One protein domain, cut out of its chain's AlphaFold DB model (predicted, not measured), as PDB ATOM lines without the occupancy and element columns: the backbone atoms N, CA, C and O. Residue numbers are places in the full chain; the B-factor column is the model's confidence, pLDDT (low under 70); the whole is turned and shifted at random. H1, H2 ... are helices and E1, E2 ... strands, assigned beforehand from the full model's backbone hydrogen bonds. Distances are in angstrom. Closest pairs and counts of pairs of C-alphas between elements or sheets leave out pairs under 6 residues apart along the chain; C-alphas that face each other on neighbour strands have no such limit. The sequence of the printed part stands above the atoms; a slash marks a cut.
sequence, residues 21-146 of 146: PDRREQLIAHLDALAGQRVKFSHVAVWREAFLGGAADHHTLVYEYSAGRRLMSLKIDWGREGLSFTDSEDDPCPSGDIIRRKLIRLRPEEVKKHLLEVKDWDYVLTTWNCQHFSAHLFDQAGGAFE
ATOM      1  N   PRO A  21      15.530  37.954  41.865       83.38
ATOM      2  CA  PRO A  21      16.058  39.025  41.023       83.38
ATOM      3  C   PRO A  21      15.149  40.259  41.070       83.38
ATOM      4  O   PRO A  21      13.936  40.114  41.216       83.38
ATOM      5  N   ASP A  22      15.704  41.461  40.874       90.88
ATOM      6  CA  ASP A  22      14.892  42.678  40.790       90.88
ATOM      7  C   ASP A  22      13.879  42.583  39.633       90.88
ATOM      8  O   ASP A  22      14.218  42.606  38.448       90.88
ATOM      9  N   ARG A  23      12.601  42.482  39.989       95.19
ATOM     10  CA  ARG A  23      11.443  42.428  39.094       95.19
ATOM     11  C   ARG A  23      10.695  43.757  39.069       95.19
ATOM     12  O   ARG A  23       9.550  43.795  38.621       95.19
ATOM     13  N   ARG A  24      11.313  44.866  39.490       94.56
ATOM     14  CA  ARG A  24      10.685  46.197  39.490       94.56
ATOM     15  C   ARG A  24      10.088  46.594  38.140       94.56
ATOM     16  O   ARG A  24       8.955  47.064  38.097       94.56
ATOM     17  N   GLU A  25      10.803  46.389  37.034       95.94
ATOM     18  CA  GLU A  25      10.275  46.702  35.695       95.94
ATOM     19  C   GLU A  25       9.038  45.861  35.354       95.94
ATOM     20  O   GLU A  25       8.072  46.363  34.779       95.94
ATOM     21  N   GLN A  26       9.034  44.595  35.778       97.62
ATOM     22  CA  GLN A  26       7.906  43.685  35.592       97.62
ATOM     23  C   GLN A  26       6.715  44.099  36.462       97.62
ATOM     24  O   GLN A  26       5.586  44.063  35.982       97.62
ATOM     25  N   LEU A  27       6.954  44.548  37.700       97.25
ATOM     26  CA  LEU A  27       5.908  45.101  38.564       97.25
ATOM     27  C   LEU A  27       5.303  46.366  37.943       97.25
ATOM     28  O   LEU A  27       4.085  46.518  37.916       97.25
ATOM     29  N   ILE A  28       6.131  47.261  37.402       98.00
ATOM     30  CA  ILE A  28       5.657  48.479  36.733       98.00
ATOM     31  C   ILE A  28       4.763  48.127  35.536       98.00
ATOM     32  O   ILE A  28       3.659  48.660  35.424       98.00
ATOM     33  N   ALA A  29       5.205  47.205  34.677       98.06
ATOM     34  CA  ALA A  29       4.411  46.741  33.540       98.06
ATOM     35  C   ALA A  29       3.115  46.040  33.985       98.06
ATOM     36  O   ALA A  29       2.067  46.197  33.358       98.06
ATOM     37  N   HIS A  30       3.167  45.294  35.088       98.12
ATOM     38  CA  HIS A  30       1.999  44.649  35.673       98.12
ATOM     39  C   HIS A  30       0.971  45.675  36.183       98.12
ATOM     40  O   HIS A  30      -0.216  45.558  35.878       98.12
ATOM     41  N   LEU A  31       1.411  46.732  36.872       98.25
ATOM     42  CA  LEU A  31       0.539  47.829  37.303       98.25
ATOM     43  C   LEU A  31      -0.103  48.553  36.111       98.25
ATOM     44  O   LEU A  31      -1.287  48.878  36.167       98.25
ATOM     45  N   ASP A  32       0.629  48.742  35.009       98.38
ATOM     46  CA  ASP A  32       0.063  49.288  33.768       98.38
ATOM     47  C   ASP A  32      -1.017  48.361  33.174       98.38
ATOM     48  O   ASP A  32      -2.056  48.827  32.694       98.38
ATOM     49  N   ALA A  33      -0.828  47.041  33.249       97.88
ATOM     50  CA  ALA A  33      -1.837  46.075  32.818       97.88
ATOM     51  C   ALA A  33      -3.097  46.115  33.706       97.88
ATOM     52  O   ALA A  33      -4.215  46.122  33.181       97.88
ATOM     53  N   LEU A  34      -2.941  46.199  35.033       97.81
ATOM     54  CA  LEU A  34      -4.058  46.361  35.974       97.81
ATOM     55  C   LEU A  34      -4.815  47.678  35.742       97.81
ATOM     56  O   LEU A  34      -6.049  47.707  35.794       97.81
ATOM     57  N   ALA A  35      -4.096  48.761  35.437       97.31
ATOM     58  CA  ALA A  35      -4.683  50.046  35.066       97.31
ATOM     59  C   ALA A  35      -5.546  49.927  33.801       97.31
ATOM     60  O   ALA A  35      -6.698  50.372  33.785       97.31
ATOM     61  N   GLY A  36      -5.047  49.237  32.767       97.06
ATOM     62  CA  GLY A  36      -5.812  48.937  31.550       97.06
ATOM     63  C   GLY A  36      -7.101  48.147  31.820       97.06
ATOM     64  O   GLY A  36      -8.108  48.346  31.138       97.06
ATOM     65  N   GLN A  37      -7.105  47.315  32.864       96.75
ATOM     66  CA  GLN A  37      -8.272  46.560  33.335       96.75
ATOM     67  C   GLN A  37      -9.191  47.358  34.278       96.75
ATOM     68  O   GLN A  37     -10.230  46.850  34.697       96.75
ATOM     69  N   ARG A  38      -8.850  48.618  34.587       96.12
ATOM     70  CA  ARG A  38      -9.578  49.507  35.513       96.12
ATOM     71  C   ARG A  38      -9.708  48.940  36.930       96.12
ATOM     72  O   ARG A  38     -10.693  49.214  37.622       96.12
ATOM     73  N   VAL A  39      -8.715  48.164  37.357       96.81
ATOM     74  CA  VAL A  39      -8.617  47.638  38.720       96.81
ATOM     75  C   VAL A  39      -8.465  48.786  39.721       96.81
ATOM     76  O   VAL A  39      -7.915  49.842  39.409       96.81
ATOM     77  N   LYS A  40      -8.977  48.584  40.938       96.94
ATOM     78  CA  LYS A  40      -8.766  49.475  42.081       96.94
ATOM     79  C   LYS A  40      -8.356  48.651  43.290       96.94
ATOM     80  O   LYS A  40      -8.972  47.618  43.551       96.94
ATOM     81  N   PHE A  41      -7.375  49.150  44.030       97.56
ATOM     82  CA  PHE A  41      -6.982  48.573  45.306       97.56
ATOM     83  C   PHE A  41      -7.917  49.069  46.409       97.56
ATOM     84  O   PHE A  41      -8.163  50.276  46.522       97.56
ATOM     85  N   SER A  42      -8.457  48.134  47.190       96.06
ATOM     86  CA  SER A  42      -9.409  48.385  48.280       96.06
ATOM     87  C   SER A  42      -8.746  48.393  49.653       96.06
ATOM     88  O   SER A  42      -9.167  49.158  50.520       96.06
ATOM     89  N   HIS A  43      -7.686  47.606  49.840       96.25
ATOM     90  CA  HIS A  43      -6.904  47.585  51.072       96.25
ATOM     91  C   HIS A  43      -5.416  47.618  50.779       96.25
ATOM     92  O   HIS A  43      -4.953  47.188  49.720       96.25
ATOM     93  N   VAL A  44      -4.679  48.105  51.769       97.25
ATOM     94  CA  VAL A  44      -3.242  47.904  51.878       97.25
ATOM     95  C   VAL A  44      -2.928  47.398  53.277       97.25
ATOM     96  O   VAL A  44      -3.520  47.859  54.259       97.25
ATOM     97  N   ALA A  45      -2.003  46.452  53.368       96.19
ATOM     98  CA  ALA A  45      -1.530  45.896  54.620       96.19
ATOM     99  C   ALA A  45      -0.007  45.745  54.622       96.19
ATOM    100  O   ALA A  45       0.607  45.529  53.578       96.19
ATOM    101  N   VAL A  46       0.584  45.850  55.812       96.19
ATOM    102  CA  VAL A  46       1.969  45.454  56.073       96.19
ATOM    103  C   VAL A  46       1.931  44.187  56.907       96.19
ATOM    104  O   VAL A  46       1.443  44.193  58.044       96.19
ATOM    105  N   TRP A  47       2.447  43.120  56.319       93.56
ATOM    106  CA  TRP A  47       2.606  41.826  56.957       93.56
ATOM    107  C   TRP A  47       4.016  41.696  57.508       93.56
ATOM    108  O   TRP A  47       4.960  42.228  56.922       93.56
ATOM    109  N   ARG A  48       4.143  40.988  58.627       91.69
ATOM    110  CA  ARG A  48       5.422  40.605  59.216       91.69
ATOM    111  C   ARG A  48       5.496  39.101  59.340       91.69
ATOM    112  O   ARG A  48       4.651  38.495  59.991       91.69
ATOM    113  N   GLU A  49       6.569  38.537  58.821       88.56
ATOM    114  CA  GLU A  49       6.936  37.151  59.044       88.56
ATOM    115  C   GLU A  49       8.223  37.083  59.868       88.56
ATOM    116  O   GLU A  49       9.211  37.759  59.565       88.56
ATOM    117  N   ALA A  50       8.199  36.280  60.933       83.75
ATOM    118  CA  ALA A  50       9.380  36.041  61.744       83.75
ATOM    119  C   ALA A  50      10.394  35.212  60.945       83.75
ATOM    120  O   ALA A  50      10.084  34.139  60.431       83.75
ATOM    121  N   PHE A  51      11.631  35.686  60.889       72.69
ATOM    122  CA  PHE A  51      12.726  35.095  60.129       72.69
ATOM    123  C   PHE A  51      13.887  34.694  61.055       72.69
ATOM    124  O   PHE A  51      14.023  35.207  62.167       72.69
ATOM    125  N   LEU A  52      14.733  33.744  60.627       66.81
ATOM    126  CA  LEU A  52      15.884  33.241  61.409       66.81
ATOM    127  C   LEU A  52      15.525  32.814  62.847       66.81
ATOM    128  O   LEU A  52      16.234  33.135  63.801       66.81
ATOM    129  N   GLY A  53      14.395  32.126  63.028       69.19
ATOM    130  CA  GLY A  53      13.929  31.733  64.363       69.19
ATOM    131  C   GLY A  53      13.521  32.918  65.250       69.19
ATOM    132  O   GLY A  53      13.596  32.813  66.472       69.19
ATOM    133  N   GLY A  54      13.120  34.042  64.643       72.88
ATOM    134  CA  GLY A  54      12.698  35.270  65.324       72.88
ATOM    135  C   GLY A  54      13.812  36.296  65.546       72.88
ATOM    136  O   GLY A  54      13.598  37.277  66.253       72.88
ATOM    137  N   ALA A  55      15.005  36.089  64.975       74.62
ATOM    138  CA  ALA A  55      16.117  37.035  65.088       74.62
ATOM    139  C   ALA A  55      15.991  38.242  64.140       74.62
ATOM    140  O   ALA A  55      16.652  39.260  64.349       74.62
ATOM    141  N   ALA A  56      15.168  38.127  63.097       80.12
ATOM    142  CA  ALA A  56      14.857  39.204  62.169       80.12
ATOM    143  C   ALA A  56      13.402  39.091  61.711       80.12
ATOM    144  O   ALA A  56      12.816  38.015  61.772       80.12
ATOM    145  N   ASP A  57      12.849  40.192  61.217       86.00
ATOM    146  CA  ASP A  57      11.487  40.257  60.700       86.00
ATOM    147  C   ASP A  57      11.518  40.626  59.216       86.00
ATOM    148  O   ASP A  57      12.139  41.626  58.834       86.00
ATOM    149  N   HIS A  58      10.820  39.857  58.384       89.31
ATOM    150  CA  HIS A  58      10.580  40.215  56.988       89.31
ATOM    151  C   HIS A  58       9.238  40.930  56.859       89.31
ATOM    152  O   HIS A  58       8.241  40.484  57.427       89.31
ATOM    153  N   HIS A  59       9.221  42.056  56.145       93.25
ATOM    154  CA  HIS A  59       8.027  42.880  55.988       93.25
ATOM    155  C   HIS A  59       7.569  42.912  54.533       93.25
ATOM    156  O   HIS A  59       8.284  43.429  53.670       93.25
ATOM    157  N   THR A  60       6.340  42.463  54.300       94.00
ATOM    158  CA  THR A  60       5.717  42.395  52.975       94.00
ATOM    159  C   THR A  60       4.599  43.422  52.873       94.00
ATOM    160  O   THR A  60       3.748  43.535  53.763       94.00
ATOM    161  N   LEU A  61       4.576  44.169  51.772       96.31
ATOM    162  CA  LEU A  61       3.482  45.078  51.457       96.31
ATOM    163  C   LEU A  61       2.457  44.350  50.593       96.31
ATOM    164  O   LEU A  61       2.800  43.777  49.562       96.31
ATOM    165  N   VAL A  62       1.191  44.397  50.989       96.62
ATOM    166  CA  VAL A  62       0.118  43.683  50.295       96.62
ATOM    167  C   VAL A  62      -0.984  44.652  49.918       96.62
ATOM    168  O   VAL A  62      -1.526  45.338  50.784       96.62
ATOM    169  N   TYR A  63      -1.341  44.681  48.637       97.38
ATOM    170  CA  TYR A  63      -2.508  45.397  48.135       97.38
ATOM    171  C   TYR A  63      -3.605  44.414  47.733       97.38
ATOM    172  O   TYR A  63      -3.372  43.523  46.921       97.38
ATOM    173  N   GLU A  64      -4.821  44.604  48.238       96.62
ATOM    174  CA  GLU A  64      -5.974  43.786  47.850       96.62
ATOM    175  C   GLU A  64      -6.768  44.464  46.732       96.62
ATOM    176  O   GLU A  64      -7.014  45.674  46.772       96.62
ATOM    177  N   TYR A  65      -7.208  43.689  45.743       96.56
ATOM    178  CA  TYR A  65      -8.047  44.164  44.646       96.56
ATOM    179  C   TYR A  65      -9.005  43.086  44.144       96.56
ATOM    180  O   TYR A  65      -8.838  41.901  44.402       96.56
ATOM    181  N   SER A  66     -10.035  43.487  43.399       95.25
ATOM    182  CA  SER A  66     -10.964  42.539  42.777       95.25
ATOM    183  C   SER A  66     -10.661  42.355  41.293       95.25
ATOM    184  O   SER A  66     -10.656  43.324  40.532       95.25
ATOM    185  N   ALA A  67     -10.486  41.102  40.869       93.12
ATOM    186  CA  ALA A  67     -10.401  40.698  39.469       93.12
ATOM    187  C   ALA A  67     -11.654  39.885  39.106       93.12
ATOM    188  O   ALA A  67     -11.759  38.679  39.345       93.12
ATOM    189  N   GLY A  68     -12.672  40.564  38.571       90.88
ATOM    190  CA  GLY A  68     -13.979  39.954  38.324       90.88
ATOM    191  C   GLY A  68     -14.694  39.599  39.632       90.88
ATOM    192  O   GLY A  68     -15.129  40.489  40.354       90.88
ATOM    193  N   ARG A  69     -14.849  38.300  39.921       91.12
ATOM    194  CA  ARG A  69     -15.480  37.796  41.163       91.12
ATOM    195  C   ARG A  69     -14.473  37.319  42.213       91.12
ATOM    196  O   ARG A  69     -14.889  36.810  43.246       91.12
ATOM    197  N   ARG A  70     -13.177  37.427  41.922       93.25
ATOM    198  CA  ARG A  70     -12.100  36.940  42.784       93.25
ATOM    199  C   ARG A  70     -11.473  38.109  43.524       93.25
ATOM    200  O   ARG A  70     -11.238  39.160  42.922       93.25
ATOM    201  N   LEU A  71     -11.242  37.919  44.819       94.19
ATOM    202  CA  LEU A  71     -10.387  38.796  45.605       94.19
ATOM    203  C   LEU A  71      -8.948  38.339  45.377       94.19
ATOM    204  O   LEU A  71      -8.639  37.166  45.558       94.19
ATOM    205  N   MET A  72      -8.112  39.260  44.933       96.38
ATOM    206  CA  MET A  72      -6.706  39.049  44.635       96.38
ATOM    207  C   MET A  72      -5.866  39.891  45.590       96.38
ATOM    208  O   MET A  72      -6.296  40.964  46.028       96.38
ATOM    209  N   SER A  73      -4.646  39.440  45.838       96.19
ATOM    210  CA  SER A  73      -3.638  40.156  46.607       96.19
ATOM    211  C   SER A  73      -2.365  40.302  45.785       96.19
ATOM    212  O   SER A  73      -1.782  39.296  45.388       96.19
ATOM    213  N   LEU A  74      -1.919  41.540  45.579       96.88
ATOM    214  CA  LEU A  74      -0.605  41.872  45.039       96.88
ATOM    215  C   LEU A  74       0.373  42.003  46.208       96.88
ATOM    216  O   LEU A  74       0.315  42.977  46.964       96.88
ATOM    217  N   LYS A  75       1.259  41.021  46.355       95.25
ATOM    218  CA  LYS A  75       2.330  41.012  47.357       95.25
ATOM    219  C   LYS A  75       3.577  41.634  46.759       95.25
ATOM    220  O   LYS A  75       3.941  41.294  45.635       95.25
ATOM    221  N   ILE A  76       4.211  42.530  47.500       95.44
ATOM    222  CA  ILE A  76       5.442  43.203  47.114       95.44
ATOM    223  C   ILE A  76       6.450  43.009  48.236       95.44
ATOM    224  O   ILE A  76       6.248  43.466  49.365       95.44
ATOM    225  N   ASP A  77       7.554  42.376  47.878       93.12
ATOM    226  CA  ASP A  77       8.681  42.114  48.748       93.12
ATOM    227  C   ASP A  77       9.891  42.891  48.245       93.12
ATOM    228  O   ASP A  77      10.115  43.025  47.040       93.12
ATOM    229  N   TRP A  78      10.688  43.422  49.167       92.62
ATOM    230  CA  TRP A  78      11.889  44.164  48.811       92.62
ATOM    231  C   TRP A  78      13.067  43.721  49.662       92.62
ATOM    232  O   TRP A  78      12.988  43.708  50.886       92.62
ATOM    233  N   GLY A  79      14.160  43.350  49.008       90.69
ATOM    234  CA  GLY A  79      15.357  42.820  49.643       90.69
ATOM    235  C   GLY A  79      16.622  43.335  48.972       90.69
ATOM    236  O   GLY A  79      16.588  44.225  48.121       90.69
ATOM    237  N   ARG A  80      17.763  42.746  49.339       87.25
ATOM    238  CA  ARG A  80      19.079  43.161  48.828       87.25
ATOM    239  C   ARG A  80      19.216  43.021  47.308       87.25
ATOM    240  O   ARG A  80      19.905  43.827  46.697       87.25
ATOM    241  N   GLU A  81      18.569  42.024  46.711       87.00
ATOM    242  CA  GLU A  81      18.608  41.778  45.259       87.00
ATOM    243  C   GLU A  81      17.567  42.574  44.468       87.00
ATOM    244  O   GLU A  81      17.519  42.479  43.244       87.00
ATOM    245  N   GLY A  82      16.766  43.391  45.155       89.81
ATOM    246  CA  GLY A  82      15.744  44.223  44.545       89.81
ATOM    247  C   GLY A  82      14.344  43.834  44.980       89.81
ATOM    248  O   GLY A  82      14.126  43.341  46.089       89.81
ATOM    249  N   LEU A  83      13.376  44.171  44.132       92.69
ATOM    250  CA  LEU A  83      11.960  44.019  44.418       92.69
ATOM    251  C   LEU A  83      11.423  42.767  43.740       92.69
ATOM    252  O   LEU A  83      11.654  42.562  42.553       92.69
ATOM    253  N   SER A  84      10.602  41.994  44.436       93.44
ATOM    254  CA  SER A  84       9.794  40.954  43.816       93.44
ATOM    255  C   SER A  84       8.318  41.147  44.124       93.44
ATOM    256  O   SER A  84       7.926  41.907  45.012       93.44
ATOM    257  N   PHE A  85       7.477  40.527  43.301       95.31
ATOM    258  CA  PHE A  85       6.037  40.600  43.476       95.31
ATOM    259  C   PHE A  85       5.345  39.334  42.988       95.31
ATOM    260  O   PHE A  85       5.850  38.635  42.097       95.31
ATOM    261  N   THR A  86       4.175  39.070  43.564       94.56
ATOM    262  CA  THR A  86       3.306  37.948  43.196       94.56
ATOM    263  C   THR A  86       1.843  38.317  43.421       94.56
ATOM    264  O   THR A  86       1.501  38.846  44.477       94.56
ATOM    265  N   ASP A  87       0.983  37.983  42.459       94.88
ATOM    266  CA  ASP A  87      -0.468  37.976  42.654       94.88
ATOM    267  C   ASP A  87      -0.930  36.616  43.169       94.88
ATOM    268  O   ASP A  87      -0.487  35.572  42.686       94.88
ATOM    269  N   SER A  88      -1.853  36.612  44.123       92.06
ATOM    270  CA  SER A  88      -2.431  35.381  44.662       92.06
ATOM    271  C   SER A  88      -3.882  35.590  45.094       92.06
ATOM    272  O   SER A  88      -4.258  36.678  45.527       92.06
ATOM    273  N   GLU A  89      -4.696  34.545  44.949       91.31
ATOM    274  CA  GLU A  89      -6.044  34.449  45.538       91.31
ATOM    275  C   GLU A  89      -6.002  33.929  46.983       91.31
ATOM    276  O   GLU A  89      -6.994  34.022  47.705       91.31
ATOM    277  N   ASP A  90      -4.865  33.367  47.392       84.44
ATOM    278  CA  ASP A  90      -4.677  32.754  48.698       84.44
ATOM    279  C   ASP A  90      -4.351  33.807  49.762       84.44
ATOM    280  O   ASP A  90      -4.017  34.959  49.455       84.44
ATOM    281  N   ASP A  91      -4.414  33.382  51.027       74.19
ATOM    282  CA  ASP A  91      -3.955  34.187  52.158       74.19
ATOM    283  C   ASP A  91      -2.558  34.756  51.853       74.19
ATOM    284  O   ASP A  91      -1.631  34.000  51.509       74.19
ATOM    285  N   PRO A  92      -2.390  36.090  51.906       67.94
ATOM    286  CA  PRO A  92      -1.159  36.672  51.451       67.94
ATOM    287  C   PRO A  92       0.060  36.304  52.306       67.94
ATOM    288  O   PRO A  92       1.156  36.282  51.749       67.94
ATOM    289  N   CYS A  93      -0.096  35.909  53.569       67.06
ATOM    290  CA  CYS A  93       1.016  35.424  54.391       67.06
ATOM    291  C   CYS A  93       0.491  34.441  55.456       67.06
ATOM    292  O   CYS A  93       0.288  34.830  56.603       67.06
ATOM    293  N   PRO A  94       0.329  33.142  55.134       72.38
ATOM    294  CA  PRO A  94      -0.296  32.168  56.039       72.38
ATOM    295  C   PRO A  94       0.485  31.924  57.344       72.38
ATOM    296  O   PRO A  94      -0.022  31.284  58.261       72.38
ATOM    297  N   SER A  95       1.737  32.379  57.419       76.12
ATOM    298  CA  SER A  95       2.621  32.253  58.586       76.12
ATOM    299  C   SER A  95       3.023  33.606  59.190       76.12
ATOM    300  O   SER A  95       3.860  33.640  60.091       76.12
ATOM    301  N   GLY A  96       2.442  34.710  58.707       80.06
ATOM    302  CA  GLY A  96       2.756  36.066  59.149       80.06
ATOM    303  C   GLY A  96       1.638  36.729  59.954       80.06
ATOM    304  O   GLY A  96       0.479  36.321  59.911       80.06
ATOM    305  N   ASP A  97       1.997  37.804  60.653       88.94
ATOM    306  CA  ASP A  97       1.065  38.684  61.353       88.94
ATOM    307  C   ASP A  97       0.760  39.929  60.509       88.94
ATOM    308  O   ASP A  97       1.665  40.566  59.959       88.94
ATOM    309  N   ILE A  98      -0.502  40.360  60.490       92.31
ATOM    310  CA  ILE A  98      -0.869  41.690  59.986       92.31
ATOM    311  C   ILE A  98      -0.517  42.724  61.060       92.31
ATOM    312  O   ILE A  98      -1.182  42.797  62.092       92.31
ATOM    313  N   ILE A  99       0.492  43.566  60.814       94.00
ATOM    314  CA  ILE A  99       0.852  44.645  61.753       94.00
ATOM    315  C   ILE A  99       0.017  45.898  61.498       94.00
ATOM    316  O   ILE A  99      -0.371  46.605  62.429       94.00
ATOM    317  N   ARG A 100      -0.232  46.218  60.225       95.00
ATOM    318  CA  ARG A 100      -0.993  47.406  59.815       95.00
ATOM    319  C   ARG A 100      -1.904  47.041  58.657       95.00
ATOM    320  O   ARG A 100      -1.462  46.375  57.728       95.00
ATOM    321  N   ARG A 101      -3.138  47.537  58.676       95.31
ATOM    322  CA  ARG A 101      -4.106  47.424  57.579       95.31
ATOM    323  C   ARG A 101      -4.960  48.683  57.531       95.31
ATOM    324  O   ARG A 101      -5.214  49.293  58.570       95.31
ATOM    325  N   LYS A 102      -5.355  49.108  56.333       95.31
ATOM    326  CA  LYS A 102      -6.316  50.202  56.155       95.31
ATOM    327  C   LYS A 102      -7.058  50.103  54.829       95.31
ATOM    328  O   LYS A 102      -6.535  49.561  53.849       95.31
ATOM    329  N   LEU A 103      -8.240  50.711  54.798       96.12
ATOM    330  CA  LEU A 103      -9.027  50.904  53.587       96.12
ATOM    331  C   LEU A 103      -8.417  52.012  52.733       96.12
ATOM    332  O   LEU A 103      -8.170  53.126  53.205       96.12
ATOM    333  N   ILE A 104      -8.243  51.726  51.447       96.50
ATOM    334  CA  ILE A 104      -7.721  52.660  50.451       96.50
ATOM    335  C   ILE A 104      -8.600  52.671  49.201       96.50
ATOM    336  O   ILE A 104      -9.505  51.858  49.024       96.50
ATOM    337  N   ARG A 105      -8.355  53.649  48.328       94.75
ATOM    338  CA  ARG A 105      -9.003  53.755  47.014       94.75
ATOM    339  C   ARG A 105      -7.981  54.182  45.971       94.75
ATOM    340  O   ARG A 105      -8.149  55.221  45.339       94.75
ATOM    341  N   LEU A 106      -6.920  53.394  45.832       95.88
ATOM    342  CA  LEU A 106      -5.858  53.677  44.872       95.88
ATOM    343  C   LEU A 106      -6.117  53.001  43.535       95.88
ATOM    344  O   LEU A 106      -6.598  51.867  43.465       95.88
ATOM    345  N   ARG A 107      -5.725  53.687  42.468       97.12
ATOM    346  CA  ARG A 107      -5.535  53.080  41.156       97.12
ATOM    347  C   ARG A 107      -4.095  52.566  41.001       97.12
ATOM    348  O   ARG A 107      -3.190  53.098  41.651       97.12
ATOM    349  N   PRO A 108      -3.851  51.566  40.138       98.00
ATOM    350  CA  PRO A 108      -2.508  51.039  39.895       98.00
ATOM    351  C   PRO A 108      -1.467  52.091  39.496       98.00
ATOM    352  O   PRO A 108      -0.313  51.991  39.905       98.00
ATOM    353  N   GLU A 109      -1.865  53.146  38.786       97.88
ATOM    354  CA  GLU A 109      -0.979  54.246  38.398       97.88
ATOM    355  C   GLU A 109      -0.460  55.041  39.606       97.88
ATOM    356  O   GLU A 109       0.656  55.560  39.577       97.88
ATOM    357  N   GLU A 110      -1.244  55.122  40.684       97.31
ATOM    358  CA  GLU A 110      -0.855  55.804  41.923       97.31
ATOM    359  C   GLU A 110       0.172  54.966  42.694       97.31
ATOM    360  O   GLU A 110       1.197  55.490  43.123       97.31
ATOM    361  N   VAL A 111      -0.032  53.645  42.769       97.00
ATOM    362  CA  VAL A 111       0.962  52.715  43.339       97.00
ATOM    363  C   VAL A 111       2.265  52.757  42.537       97.00
ATOM    364  O   VAL A 111       3.347  52.863  43.112       97.00
ATOM    365  N   LYS A 112       2.170  52.759  41.201       97.62
ATOM    366  CA  LYS A 112       3.324  52.902  40.304       97.62
ATOM    367  C   LYS A 112       4.089  54.197  40.571       97.62
ATOM    368  O   LYS A 112       5.315  54.171  40.613       97.62
ATOM    369  N   LYS A 113       3.389  55.319  40.769       97.31
ATOM    370  CA  LYS A 113       4.025  56.597  41.106       97.31
ATOM    371  C   LYS A 113       4.835  56.488  42.403       97.31
ATOM    372  O   LYS A 113       6.007  56.846  42.389       97.31
ATOM    373  N   HIS A 114       4.255  55.940  43.471       96.06
ATOM    374  CA  HIS A 114       4.958  55.786  44.750       96.06
ATOM    375  C   HIS A 114       6.181  54.857  44.638       96.06
ATOM    376  O   HIS A 114       7.226  55.129  45.218       96.06
ATOM    377  N   LEU A 115       6.097  53.789  43.837       95.50
ATOM    378  CA  LEU A 115       7.240  52.906  43.573       95.50
ATOM    379  C   LEU A 115       8.376  53.611  42.824       95.50
ATOM    380  O   LEU A 115       9.548  53.341  43.083       95.50
ATOM    381  N   LEU A 116       8.044  54.503  41.888       95.62
ATOM    382  CA  LEU A 116       9.038  55.264  41.132       95.62
ATOM    383  C   LEU A 116       9.755  56.311  41.993       95.62
ATOM    384  O   LEU A 116      10.920  56.592  41.732       95.62
ATOM    385  N   GLU A 117       9.105  56.847  43.029       95.25
ATOM    386  CA  GLU A 117       9.710  57.807  43.968       95.25
ATOM    387  C   GLU A 117      10.873  57.197  44.770       95.25
ATOM    388  O   GLU A 117      11.827  57.898  45.108       95.25
ATOM    389  N   VAL A 118      10.830  55.883  45.014       93.06
ATOM    390  CA  VAL A 118      11.857  55.131  45.759       93.06
ATOM    391  C   VAL A 118      12.714  54.225  44.865       93.06
ATOM    392  O   VAL A 118      13.457  53.383  45.367       93.06
ATOM    393  N   LYS A 119      12.624  54.361  43.533       92.38
ATOM    394  CA  LYS A 119      13.313  53.474  42.578       92.38
ATOM    395  C   LYS A 119      14.831  53.449  42.778       92.38
ATOM    396  O   LYS A 119      15.426  52.373  42.721       92.38
ATOM    397  N   ASP A 120      15.424  54.617  42.994       91.19
ATOM    398  CA  ASP A 120      16.878  54.797  43.051       91.19
ATOM    399  C   ASP A 120      17.433  54.676  44.483       91.19
ATOM    400  O   ASP A 120      18.559  55.086  44.752       91.19
ATOM    401  N   TRP A 121      16.631  54.176  45.429       92.75
ATOM    402  CA  TRP A 121      17.045  54.036  46.824       92.75
ATOM    403  C   TRP A 121      17.594  52.628  47.044       92.75
ATOM    404  O   TRP A 121      16.925  51.635  46.748       92.75
ATOM    405  N   ASP A 122      18.804  52.546  47.591       90.62
ATOM    406  CA  ASP A 122      19.475  51.277  47.849       90.62
ATOM    407  C   ASP A 122      18.929  50.584  49.098       90.62
ATOM    408  O   ASP A 122      18.598  51.224  50.102       90.62
ATOM    409  N   TYR A 123      18.896  49.253  49.060       90.00
ATOM    410  CA  TYR A 123      18.573  48.458  50.237       90.00
ATOM    411  C   TYR A 123      19.736  48.501  51.234       90.00
ATOM    412  O   TYR A 123      20.804  47.926  51.007       90.00
ATOM    413  N   VAL A 124      19.507  49.125  52.387       89.44
ATOM    414  CA  VAL A 124      20.456  49.180  53.499       89.44
ATOM    415  C   VAL A 124      19.814  48.562  54.729       89.44
ATOM    416  O   VAL A 124      18.878  49.119  55.303       89.44
ATOM    417  N   LEU A 125      20.361  47.425  55.173       86.12
ATOM    418  CA  LEU A 125      19.792  46.595  56.242       86.12
ATOM    419  C   LEU A 125      19.441  47.384  57.517       86.12
ATOM    420  O   LEU A 125      18.455  47.063  58.174       86.12
ATOM    421  N   THR A 126      20.222  48.410  57.856       87.62
ATOM    422  CA  THR A 126      20.079  49.187  59.093       87.62
ATOM    423  C   THR A 126      19.290  50.489  58.953       87.62
ATOM    424  O   THR A 126      18.860  51.018  59.973       87.62
ATOM    425  N   THR A 127      19.114  51.034  57.743       90.38
ATOM    426  CA  THR A 127      18.558  52.392  57.559       90.38
ATOM    427  C   THR A 127      17.444  52.491  56.525       90.38
ATOM    428  O   THR A 127      16.606  53.380  56.635       90.38
ATOM    429  N   TRP A 128      17.427  51.623  55.513       93.12
ATOM    430  CA  TRP A 128      16.400  51.621  54.475       93.12
ATOM    431  C   TRP A 128      16.199  50.204  53.928       93.12
ATOM    432  O   TRP A 128      16.827  49.785  52.960       93.12
ATOM    433  N   ASN A 129      15.365  49.437  54.624       92.19
ATOM    434  CA  ASN A 129      15.127  48.013  54.383       92.19
ATOM    435  C   ASN A 129      13.633  47.740  54.094       92.19
ATOM    436  O   ASN A 129      12.847  48.678  53.945       92.19
ATOM    437  N   CYS A 130      13.224  46.467  54.056       93.75
ATOM    438  CA  CYS A 130      11.843  46.056  53.771       93.75
ATOM    439  C   CYS A 130      10.805  46.694  54.708       93.75
ATOM    440  O   CYS A 130       9.744  47.116  54.253       93.75
ATOM    441  N   GLN A 131      11.124  46.849  55.997       94.69
ATOM    442  CA  GLN A 131      10.244  47.501  56.969       94.69
ATOM    443  C   GLN A 131       9.992  48.963  56.589       94.69
ATOM    444  O   GLN A 131       8.847  49.415  56.577       94.69
ATOM    445  N   HIS A 132      11.059  49.699  56.266       95.88
ATOM    446  CA  HIS A 132      10.975  51.121  55.938       95.88
ATOM    447  C   HIS A 132      10.261  51.348  54.604       95.88
ATOM    448  O   HIS A 132       9.398  52.217  54.506       95.88
ATOM    449  N   PHE A 133      10.566  50.520  53.607       96.12
ATOM    450  CA  PHE A 133       9.910  50.532  52.305       96.12
ATOM    451  C   PHE A 133       8.406  50.258  52.410       96.12
ATOM    452  O   PHE A 133       7.597  51.049  51.921       96.12
ATOM    453  N   SER A 134       8.023  49.185  53.109       96.50
ATOM    454  CA  SER A 134       6.620  48.819  53.307       96.50
ATOM    455  C   SER A 134       5.875  49.887  54.105       96.50
ATOM    456  O   SER A 134       4.765  50.266  53.733       96.50
ATOM    457  N   ALA A 135       6.489  50.442  55.155       96.31
ATOM    458  CA  ALA A 135       5.906  51.547  55.913       96.31
ATOM    459  C   ALA A 135       5.703  52.800  55.046       96.31
ATOM    460  O   ALA A 135       4.623  53.387  55.072       96.31
ATOM    461  N   HIS A 136       6.700  53.170  54.240       96.56
ATOM    462  CA  HIS A 136       6.641  54.338  53.368       96.56
ATOM    463  C   HIS A 136       5.512  54.237  52.338       96.56
ATOM    464  O   HIS A 136       4.669  55.130  52.257       96.56
ATOM    465  N   LEU A 137       5.442  53.133  51.587       96.75
ATOM    466  CA  LEU A 137       4.388  52.928  50.591       96.75
ATOM    467  C   LEU A 137       2.999  52.795  51.225       96.75
ATOM    468  O   LEU A 137       2.014  53.293  50.672       96.75
ATOM    469  N   PHE A 138       2.910  52.163  52.399       97.12
ATOM    470  CA  PHE A 138       1.674  52.119  53.172       97.12
ATOM    471  C   PHE A 138       1.212  53.532  53.539       97.12
ATOM    472  O   PHE A 138       0.037  53.856  53.368       97.12
ATOM    473  N   ASP A 139       2.104  54.398  54.016       95.75
ATOM    474  CA  ASP A 139       1.751  55.762  54.415       95.75
ATOM    475  C   ASP A 139       1.320  56.611  53.205       95.75
ATOM    476  O   ASP A 139       0.284  57.279  53.277       95.75
ATOM    477  N   GLN A 140       2.007  56.482  52.061       95.50
ATOM    478  CA  GLN A 140       1.628  57.139  50.799       95.50
ATOM    479  C   GLN A 140       0.251  56.716  50.276       95.50
ATOM    480  O   GLN A 140      -0.421  57.479  49.584       95.50
ATOM    481  N   ALA A 141      -0.224  55.517  50.625       91.62
ATOM    482  CA  ALA A 141      -1.492  55.010  50.116       91.62
ATOM    483  C   ALA A 141      -2.744  55.775  50.601       91.62
ATOM    484  O   ALA A 141      -3.850  55.505  50.126       91.62
ATOM    485  N   GLY A 142      -2.591  56.732  51.529       86.19
ATOM    486  CA  GLY A 142      -3.703  57.509  52.082       86.19
ATOM    487  C   GLY A 142      -4.735  56.621  52.789       86.19
ATOM    488  O   GLY A 142      -4.397  55.538  53.257       86.19
ATOM    489  N   GLY A 143      -5.989  57.063  52.883       80.00
ATOM    490  CA  GLY A 143      -7.085  56.243  53.416       80.00
ATOM    491  C   GLY A 143      -7.305  56.334  54.929       80.00
ATOM    492  O   GLY A 143      -6.665  57.121  55.625       80.00
ATOM    493  N   ALA A 144      -8.264  55.546  55.418       70.81
ATOM    494  CA  ALA A 144      -8.673  55.502  56.820       70.81
ATOM    495  C   ALA A 144      -8.341  54.131  57.416       70.81
ATOM    496  O   ALA A 144      -8.551  53.110  56.761       70.81
ATOM    497  N   PHE A 145      -7.815  54.127  58.641       65.00
ATOM    498  CA  PHE A 145      -7.551  52.902  59.393       65.00
ATOM    499  C   PHE A 145      -8.862  52.167  59.688       65.00
ATOM    500  O   PHE A 145      -9.881  52.816  59.942       65.00
ATOM    501  N   GLU A 146      -8.814  50.838  59.610       58.62
ATOM    502  CA  GLU A 146      -9.897  49.949  60.049       58.62
ATOM    503  C   GLU A 146      -9.759  49.608  61.533       58.62
ATOM    504  O   GLU A 146      -8.601  49.471  61.997       58.62
TER     505      GLU A 146
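AT A GLANCE: This is residues 21 to 146 of the 146 residues of the protein "Hypothetical protein" of Alexandrium monilatum (UniProt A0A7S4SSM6). A twisted wall of five strands has two helices over one face, H3 over the inner strand E2 and H1 over the edge strand E4, while a third helix, H2, is not on the sheet but packs side by side with H1. The edge strand E5 bends by 62 degrees at residue 103. The printed part has 126 residues, in the order H1 E1 E2 E3 E4 E5 H2 H3; the sheet runs E4 E3 E2 E1 E5, antiparallel, and the class is mixed, helices and strands. It is compact, with radius of gyration of the C-alphas 13.9 A and spans of 40 by 29 by 26 A.

HOW THE PARTS SIT: Start with H1, residues 24 to 36, on the sheet at a height of 9.9 A, over E4, residues 82 to 88, and only just not over E3, residues 70 to 79, where 2 of its C-alphas fall. E1, residues 41 to 51, E2, residues 56 to 67, E3 and E4 form a meander, each strand the antiparallel neighbour of the one before; look for N 45 and O 62 at 2.9 A, N 63 and O 74 at 2.9 A, and N 75 and O 86 at 2.9 A. E5, residues 97 to 106, pairs with E1 through N 46 and O 100, 2.9 A. H2, residues 108 to 117, touches H1 at a shallow tilt of 27 degrees, opposite ways; the C-alphas of Leu 31 and Pro 108 are closest, 5.1 A. H3, residues 130 to 140, is on the same face as H1, giving two layers, helices on one face of a sheet. In H1, H2 and H3 every O i to N i+4 pair is within hydrogen-bond range.

IN THESE COORDINATES: Find C-alpha 24 at (10.685, 46.197, 39.490); H1 runs 18.5 A from there. E2, 34.0 A, begins at (14.857, 39.204, 62.169). H3 ends at C-alpha 140, (1.628, 57.139, 50.799).

THE WHOLE: The printed part has no cut, and the link from H2 to H3 is long. Confidence is under 70 at residues 52 to 53, 92 to 93 and 145 to 146.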